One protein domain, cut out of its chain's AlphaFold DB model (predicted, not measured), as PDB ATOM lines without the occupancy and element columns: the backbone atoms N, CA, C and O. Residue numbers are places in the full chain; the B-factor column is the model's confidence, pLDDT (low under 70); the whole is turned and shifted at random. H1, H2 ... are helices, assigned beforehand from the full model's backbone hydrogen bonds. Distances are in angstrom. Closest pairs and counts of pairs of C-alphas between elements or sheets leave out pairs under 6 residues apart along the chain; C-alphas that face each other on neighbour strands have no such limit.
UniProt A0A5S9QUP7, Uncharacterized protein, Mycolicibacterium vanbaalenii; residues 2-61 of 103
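Overview. This is residues 2 to 61 of the 103 residues of an uncharacterized protein of Mycolicibacterium vanbaalenii (UniProt A0A5S9QUP7). One long helix, H1, makes one side of an elongated, narrow U, and H2 and H3 run back one after the other along the other side. H3 packs on H1, while H2 is apart from it, and the short H4 sits at the end of the return beside H3. The printed part has 60 residues with four named helices, in the order H1, H2, H3, H4, and no named strand; the class is all helix. It is only just compact, close to loose, with a radius of gyration of the C-alphas of 12.2 A and spans of 35 by 19 by 15 A.

Arrangement. Start with H1, residues 2 to 20, and look at Ala 14: its C-alpha is 5.8 A from that of Val 40, the closest pair where H1 touches H3, residues 40 to 48. These two run opposite ways at a shallow tilt of 33 degrees, only just short of steep. H2, residues 27 to 37, is apart from H1; it is close to H3 but not clearly touching, with the closest C-alphas, those of Leu 37 and Leu 43, 6.1 A apart. H4, residues 53 to 60, touches H3 at a steep tilt of 67 degrees, the closest C-alphas being those of Ala 45 and Ala 53, 5.2 A apart. H4 is close to H1 but not clearly touching: the C-alphas of His 4 and Tyr 60 are 6.2 A apart. In H1, H2, H3 and H4 every O i to N i+4 pair is within hydrogen-bond range.

Along the chain. Find C-alpha 2 at (30.442, 93.196, 163.242); from there H1 runs 26.8 A to C-alpha 20. H2 begins at C-alpha 27, at (35.659, 59.750, 176.344), and is 15.5 A long to C-alpha 37. H3 measures 12.2 A from C-alpha 40 to C-alpha 48. H4 measures 10.1 A and ends at C-alpha 60, at (21.908, 87.015, 167.353).

Size, cuts and confidence. The C-alphas farthest apart, those of Leu 2 and Gln 28, are 36.6 A from each other. The printed part has no cut and no long link. Residues 19 to 23 have pLDDT under 70.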
ATOM      1  N   LEU A   2      29.238  93.940 162.782       74.25
ATOM      2  CA  LEU A   2      30.442  93.196 163.242       74.25
ATOM      3  C   LEU A   2      30.197  92.106 164.307       74.25
ATOM      4  O   LEU A   2      30.834  91.060 164.281       74.25
ATOM      5  N   ARG A   3      29.259  92.324 165.239       77.62
ATOM      6  CA  ARG A   3      28.927  91.330 166.276       77.62
ATOM      7  C   ARG A   3      28.222  90.088 165.722       77.62
ATOM      8  O   ARG A   3      28.417  89.005 166.254       77.62
ATOM      9  N   HIS A   4      27.439  90.244 164.653       80.50
ATOM     10  CA  HIS A   4      26.714  89.131 164.031       80.50
ATOM     11  C   HIS A   4      27.654  88.277 163.175       80.50
ATOM     12  O   HIS A   4      27.667  87.059 163.308       80.50
ATOM     13  N   SER A   5      28.513  88.904 162.364       82.00
ATOM     14  CA  SER A   5      29.529  88.171 161.597       82.00
ATOM     15  C   SER A   5      30.554  87.478 162.502       82.00
ATOM     16  O   SER A   5      30.966  86.356 162.211       82.00
ATOM     17  N   PHE A   6      30.923  88.099 163.627       87.25
ATOM     18  CA  PHE A   6      31.731  87.457 164.665       87.25
ATOM     19  C   PHE A   6      31.015  86.244 165.275       87.25
ATOM     20  O   PHE A   6      31.612  85.172 165.331       87.25
ATOM     21  N   ALA A   7      29.747  86.394 165.682       87.12
ATOM     22  CA  ALA A   7      28.950  85.305 166.249       87.12
ATOM     23  C   ALA A   7      28.868  84.111 165.292       87.12
ATOM     24  O   ALA A   7      29.135  82.985 165.700       87.12
ATOM     25  N   LEU A   8      28.585  84.364 164.011       85.69
ATOM     26  CA  LEU A   8      28.493  83.319 162.996       85.69
ATOM     27  C   LEU A   8      29.828  82.603 162.779       85.69
ATOM     28  O   LEU A   8      29.889  81.377 162.788       85.69
ATOM     29  N   ARG A   9      30.918  83.360 162.614       87.75
ATOM     30  CA  ARG A   9      32.252  82.781 162.420       87.75
ATOM     31  C   ARG A   9      32.631  81.878 163.590       87.75
ATOM     32  O   ARG A   9      33.111  80.767 163.373       87.75
ATOM     33  N   TRP A  10      32.423  82.349 164.816       89.62
ATOM     34  CA  TRP A  10      32.732  81.565 166.005       89.62
ATOM     35  C   TRP A  10      31.796  80.384 166.189       89.62
ATOM     36  O   TRP A  10      32.257  79.346 166.647       89.62
ATOM     37  N   PHE A  11      30.533  80.495 165.782       88.69
ATOM     38  CA  PHE A  11      29.604  79.374 165.788       88.69
ATOM     39  C   PHE A  11      30.081  78.250 164.864       88.69
ATOM     40  O   PHE A  11      30.187  77.109 165.309       88.69
ATOM     41  N   CYS A  12      30.482  78.562 163.628       86.12
ATOM     42  CA  CYS A  12      31.032  77.557 162.714       86.12
ATOM     43  C   CYS A  12      32.306  76.905 163.276       86.12
ATOM     44  O   CYS A  12      32.452  75.687 163.225       86.12
ATOM     45  N   ILE A  13      33.221  77.700 163.844       87.88
ATOM     46  CA  ILE A  13      34.473  77.191 164.427       87.88
ATOM     47  C   ILE A  13      34.191  76.304 165.645       87.88
ATOM     48  O   ILE A  13      34.735  75.207 165.735       87.88
ATOM     49  N   ALA A  14      33.354  76.759 166.577       86.62
ATOM     50  CA  ALA A  14      33.044  76.031 167.801       86.62
ATOM     51  C   ALA A  14      32.324  74.710 167.504       86.62
ATOM     52  O   ALA A  14      32.718  73.678 168.042       86.62
ATOM     53  N   THR A  15      31.343  74.719 166.595       83.94
ATOM     54  CA  THR A  15      30.661  73.500 166.134       83.94
ATOM     55  C   THR A  15      31.645  72.544 165.465       83.94
ATOM     56  O   THR A  15      31.703  71.373 165.823       83.94
ATOM     57  N   PHE A  16      32.503  73.044 164.572       83.12
ATOM     58  CA  PHE A  16      33.524  72.225 163.920       83.12
ATOM     59  C   PHE A  16      34.506  71.591 164.913       83.12
ATOM     60  O   PHE A  16      34.840  70.415 164.787       83.12
ATOM     61  N   VAL A  17      34.976  72.347 165.908       81.75
ATOM     62  CA  VAL A  17      35.874  71.835 166.953       81.75
ATOM     63  C   VAL A  17      35.168  70.778 167.798       81.75
ATOM     64  O   VAL A  17      35.743  69.715 168.029       81.75
ATOM     65  N   ALA A  18      33.922  71.038 168.198       77.69
ATOM     66  CA  ALA A  18      33.109  70.105 168.969       77.69
ATOM     67  C   ALA A  18      32.790  68.804 168.214       77.69
ATOM     68  O   ALA A  18      32.517  67.801 168.859       77.69
ATOM     69  N   TRP A  19      32.808  68.821 166.876       69.81
ATOM     70  CA  TRP A  19      32.531  67.648 166.043       69.81
ATOM     71  C   TRP A  19      33.799  66.905 165.617       69.81
ATOM     72  O   TRP A  19      33.867  65.694 165.756       69.81
ATOM     73  N   ARG A  20      34.819  67.601 165.095       68.50
ATOM     74  CA  ARG A  20      35.988  66.958 164.463       68.50
ATOM     75  C   ARG A  20      37.220  66.819 165.346       68.50
ATOM     76  O   ARG A  20      38.127  66.070 164.996       68.50
ATOM     77  N   ARG A  21      37.348  67.597 166.427       64.38
ATOM     78  CA  ARG A  21      38.584  67.603 167.241       64.38
ATOM     79  C   ARG A  21      38.464  66.763 168.503       64.38
ATOM     80  O   ARG A  21      39.487  66.368 169.053       64.38
ATOM     81  N   THR A  22      37.248  66.440 168.920       61.59
ATOM     82  CA  THR A  22      36.975  65.515 170.023       61.59
ATOM     83  C   THR A  22      37.200  64.054 169.660       61.59
ATOM     84  O   THR A  22      37.421  63.264 170.569       61.59
ATOM     85  N   ASP A  23      37.232  63.682 168.377       68.06
ATOM     86  CA  ASP A  23      37.489  62.291 167.959       68.06
ATOM     87  C   ASP A  23      38.882  61.786 168.367       68.06
ATOM     88  O   ASP A  23      39.083  60.591 168.564       68.06
ATOM     89  N   VAL A  24      39.840  62.703 168.534       78.56
ATOM     90  CA  VAL A  24      41.199  62.391 169.005       78.56
ATOM     91  C   VAL A  24      41.265  62.298 170.537       78.56
ATOM     92  O   VAL A  24      42.240  61.791 171.083       78.56
ATOM     93  N   LEU A  25      40.239  62.789 171.239       82.75
ATOM     94  CA  LEU A  25      40.150  62.775 172.697       82.75
ATOM     95  C   LEU A  25      39.479  61.488 173.183       82.75
ATOM     96  O   LEU A  25      38.484  61.021 172.622       82.75
ATOM     97  N   THR A  26      39.964  60.953 174.298       88.19
ATOM     98  CA  THR A  26      39.277  59.884 175.023       88.19
ATOM     99  C   THR A  26      37.904  60.355 175.513       88.19
ATOM    100  O   THR A  26      37.655  61.543 175.723       88.19
ATOM    101  N   LYS A  27      36.990  59.416 175.795       86.00
ATOM    102  CA  LYS A  27      35.659  59.750 176.344       86.00
ATOM    103  C   LYS A  27      35.727  60.560 177.645       86.00
ATOM    104  O   LYS A  27      34.788  61.290 177.948       86.00
ATOM    105  N   GLN A  28      36.791  60.393 178.435       89.12
ATOM    106  CA  GLN A  28      37.004  61.172 179.651       89.12
ATOM    107  C   GLN A  28      37.396  62.609 179.318       89.12
ATOM    108  O   GLN A  28      36.711  63.522 179.759       89.12
ATOM    109  N   GLU A  29      38.381  62.804 178.447       86.56
ATOM    110  CA  GLU A  29      38.803  64.136 178.001       86.56
ATOM    111  C   GLU A  29      37.677  64.892 177.282       86.56
ATOM    112  O   GLU A  29      37.524  66.091 177.480       86.56
ATOM    113  N   GLN A  30      36.822  64.207 176.514       83.38
ATOM    114  CA  GLN A  30      35.628  64.822 175.922       83.38
ATOM    115  C   GLN A  30      34.636  65.320 176.985       83.38
ATOM    116  O   GLN A  30      34.025  66.379 176.822       83.38
ATOM    117  N   ARG A  31      34.442  64.563 178.075       83.69
ATOM    118  CA  ARG A  31      33.598  64.997 179.200       83.69
ATOM    119  C   ARG A  31      34.230  66.174 179.930       83.69
ATOM    120  O   ARG A  31      33.527  67.143 180.189       83.69
ATOM    121  N   ASP A  32      35.529  66.113 180.198       86.69
ATOM    122  CA  ASP A  32      36.257  67.178 180.889       86.69
ATOM    123  C   ASP A  32      36.262  68.470 180.061       86.69
ATOM    124  O   ASP A  32      35.991  69.544 180.593       86.69
ATOM    125  N   PHE A  33      36.438  68.362 178.743       81.75
ATOM    126  CA  PHE A  33      36.321  69.476 177.804       81.75
ATOM    127  C   PHE A  33      34.927  70.120 177.844       81.75
ATOM    128  O   PHE A  33      34.819  71.339 177.982       81.75
ATOM    129  N   ARG A  34      33.852  69.315 177.798       80.75
ATOM    130  CA  ARG A  34      32.472  69.821 177.941       80.75
ATOM    131  C   ARG A  34      32.212  70.445 179.310       80.75
ATOM    132  O   ARG A  34      31.506  71.441 179.383       80.75
ATOM    133  N   ASN A  35      32.783  69.899 180.380       84.94
ATOM    134  CA  ASN A  35      32.631  70.458 181.723       84.94
ATOM    135  C   ASN A  35      33.336  71.817 181.867       84.94
ATOM    136  O   ASN A  35      32.841  72.680 182.582       84.94
ATOM    137  N   GLN A  36      34.475  72.014 181.195       83.50
ATOM    138  CA  GLN A  36      35.247  73.260 181.259       83.50
ATOM    139  C   GLN A  36      34.680  74.369 180.368       83.50
ATOM    140  O   GLN A  36      34.655  75.527 180.777       83.50
ATOM    141  N   LEU A  37      34.255  74.034 179.147       74.50
ATOM    142  CA  LEU A  37      33.846  75.024 178.140       74.50
ATOM    143  C   LEU A  37      32.328  75.126 177.955       74.50
ATOM    144  O   LEU A  37      31.853  76.090 177.354       74.50
ATOM    145  N   GLY A  38      31.571  74.162 178.474       82.62
ATOM    146  CA  GLY A  38      30.142  74.031 178.221       82.62
ATOM    147  C   GLY A  38      29.842  73.497 176.821       82.62
ATOM    148  O   GLY A  38      30.688  72.898 176.151       82.62
ATOM    149  N   ASP A  39      28.602  73.702 176.382       84.62
ATOM    150  CA  ASP A  39      28.228  73.468 174.992       84.62
ATOM    151  C   ASP A  39      28.649  74.648 174.093       84.62
ATOM    152  O   ASP A  39      29.081  75.711 174.552       84.62
ATOM    153  N   VAL A  40      28.509  74.464 172.779       86.94
ATOM    154  CA  VAL A  40      28.836  75.491 171.777       86.94
ATOM    155  C   VAL A  40      28.108  76.813 172.054       86.94
ATOM    156  O   VAL A  40      28.672  77.886 171.846       86.94
ATOM    157  N   TRP A  41      26.876  76.768 172.554       88.38
ATOM    158  CA  TRP A  41      26.059  77.956 172.777       88.38
ATOM    159  C   TRP A  41      26.474  78.733 174.021       88.38
ATOM    160  O   TRP A  41      26.466  79.966 174.002       88.38
ATOM    161  N   PHE A  42      26.881  78.031 175.074       89.94
ATOM    162  CA  PHE A  42      27.442  78.619 176.278       89.94
ATOM    163  C   PHE A  42      28.793  79.281 175.993       89.94
ATOM    164  O   PHE A  42      29.017  80.430 176.386       89.94
ATOM    165  N   LEU A  43      29.652  78.612 175.219       89.00
ATOM    166  CA  LEU A  43      30.908  79.186 174.740       89.00
ATOM    167  C   LEU A  43      30.658  80.475 173.942       89.00
ATOM    168  O   LEU A  43      31.297  81.495 174.191       89.00
ATOM    169  N   LEU A  44      29.691  80.466 173.022       89.69
ATOM    170  CA  LEU A  44      29.360  81.650 172.224       89.69
ATOM    171  C   LEU A  44      28.782  82.786 173.061       89.69
ATOM    172  O   LEU A  44      29.183  83.932 172.874       89.69
ATOM    173  N   ALA A  45      27.871  82.487 173.989       91.75
ATOM    174  CA  ALA A  45      27.344  83.486 174.912       91.75
ATOM    175  C   ALA A  45      28.470  84.135 175.723       91.75
ATOM    176  O   ALA A  45      28.502  85.358 175.846       91.75
ATOM    177  N   THR A  46      29.437  83.338 176.176       91.00
ATOM    178  CA  THR A  46      30.621  83.821 176.894       91.00
ATOM    179  C   THR A  46      31.485  84.727 176.014       91.00
ATOM    180  O   THR A  46      31.789  85.851 176.408       91.00
ATOM    181  N   LEU A  47      31.823  84.296 174.792       89.69
ATOM    182  CA  LEU A  47      32.635  85.079 173.847       89.69
ATOM    183  C   LEU A  47      31.975  86.403 173.435       89.69
ATOM    184  O   LEU A  47      32.664  87.385 173.164       89.69
ATOM    185  N   LEU A  48      30.645  86.432 173.369       88.94
ATOM    186  CA  LEU A  48      29.863  87.608 172.984       88.94
ATOM    187  C   LEU A  48      29.496  88.509 174.175       88.94
ATOM    188  O   LEU A  48      29.023  89.629 173.964       88.94
ATOM    189  N   GLY A  49      29.721  88.047 175.409       91.31
ATOM    190  CA  GLY A  49      29.322  88.746 176.632       91.31
ATOM    191  C   GLY A  49      27.804  88.791 176.831       91.31
ATOM    192  O   GLY A  49      27.272  89.770 177.355       91.31
ATOM    193  N   HIS A  50      27.085  87.772 176.365       92.62
ATOM    194  CA  HIS A  50      25.637  87.677 176.510       92.62
ATOM    195  C   HIS A  50      25.242  87.075 177.857       92.62
ATOM    196  O   HIS A  50      25.920  86.207 178.398       92.62
ATOM    197  N   ARG A  51      24.088  87.514 178.372       90.44
ATOM    198  CA  ARG A  51      23.533  87.041 179.650       90.44
ATOM    199  C   ARG A  51      23.210  85.546 179.644       90.44
ATOM    200  O   ARG A  51      23.304  84.913 180.687       90.44
ATOM    201  N   SER A  52      22.783  85.005 178.505       91.12
ATOM    202  CA  SER A  52      22.479  83.583 178.367       91.12
ATOM    203  C   SER A  52      22.685  83.088 176.939       91.12
ATOM    204  O   SER A  52      22.729  83.868 175.979       91.12
ATOM    205  N   ALA A  53      22.777  81.766 176.811       90.56
ATOM    206  CA  ALA A  53      22.791  81.072 175.533       90.56
ATOM    207  C   ALA A  53      21.502  81.310 174.727       90.56
ATOM    208  O   ALA A  53      21.586  81.418 173.501       90.56
ATOM    209  N   GLU A  54      20.334  81.466 175.373       90.38
ATOM    210  CA  GLU A  54      19.093  81.771 174.648       90.38
ATOM    211  C   GLU A  54      19.168  83.110 173.917       90.38
ATOM    212  O   GLU A  54      18.715  83.192 172.782       90.38
ATOM    213  N   VAL A  55      19.778  84.147 174.506       89.06
ATOM    214  CA  VAL A  55      19.921  85.453 173.834       89.06
ATOM    215  C   VAL A  55      20.813  85.325 172.599       89.06
ATOM    216  O   VAL A  55      20.498  85.857 171.534       89.06
ATOM    217  N   THR A  56      21.912  84.576 172.707       89.62
ATOM    218  CA  THR A  56      22.785  84.293 171.561       89.62
ATOM    219  C   THR A  56      22.029  83.566 170.454       89.62
ATOM    220  O   THR A  56      22.126  83.955 169.292       89.62
ATOM    221  N   ARG A  57      21.254  82.537 170.808       88.19
ATOM    222  CA  ARG A  57      20.561  81.683 169.842       88.19
ATOM    223  C   ARG A  57      19.342  82.370 169.226       88.19
ATOM    224  O   ARG A  57      19.211  82.381 168.011       88.19
ATOM    225  N   GLY A  58      18.463  82.933 170.048       86.12
ATOM    226  CA  GLY A  58      17.158  83.476 169.655       86.12
ATOM    227  C   GLY A  58      17.166  84.923 169.168       86.12
ATOM    228  O   GLY A  58      16.155  85.373 168.649       86.12
ATOM    229  N   VAL A  59      18.273  85.658 169.329       84.94
ATOM    230  CA  VAL A  59      18.378  87.052 168.858       84.94
ATOM    231  C   VAL A  59      19.515  87.222 167.856       84.94
ATOM    232  O   VAL A  59      19.308  87.765 166.778       84.94
ATOM    233  N   TYR A  60      20.723  86.759 168.186       82.94
ATOM    234  CA  TYR A  60      21.908  87.015 167.353       82.94
ATOM    235  C   TYR A  60      22.105  86.006 166.224       82.94
ATOM    236  O   TYR A  60      22.688  86.347 165.194       82.94
ATOM    237  N   LEU A  61      21.662  84.768 166.432       85.12
ATOM    238  CA  LEU A  61      21.818  83.664 165.488       85.12
ATOM    239  C   LEU A  61      20.476  83.023 165.118       85.12
ATOM    240  O   LEU A  61      20.461  81.898 164.630       85.12
TER     241      LEU A  61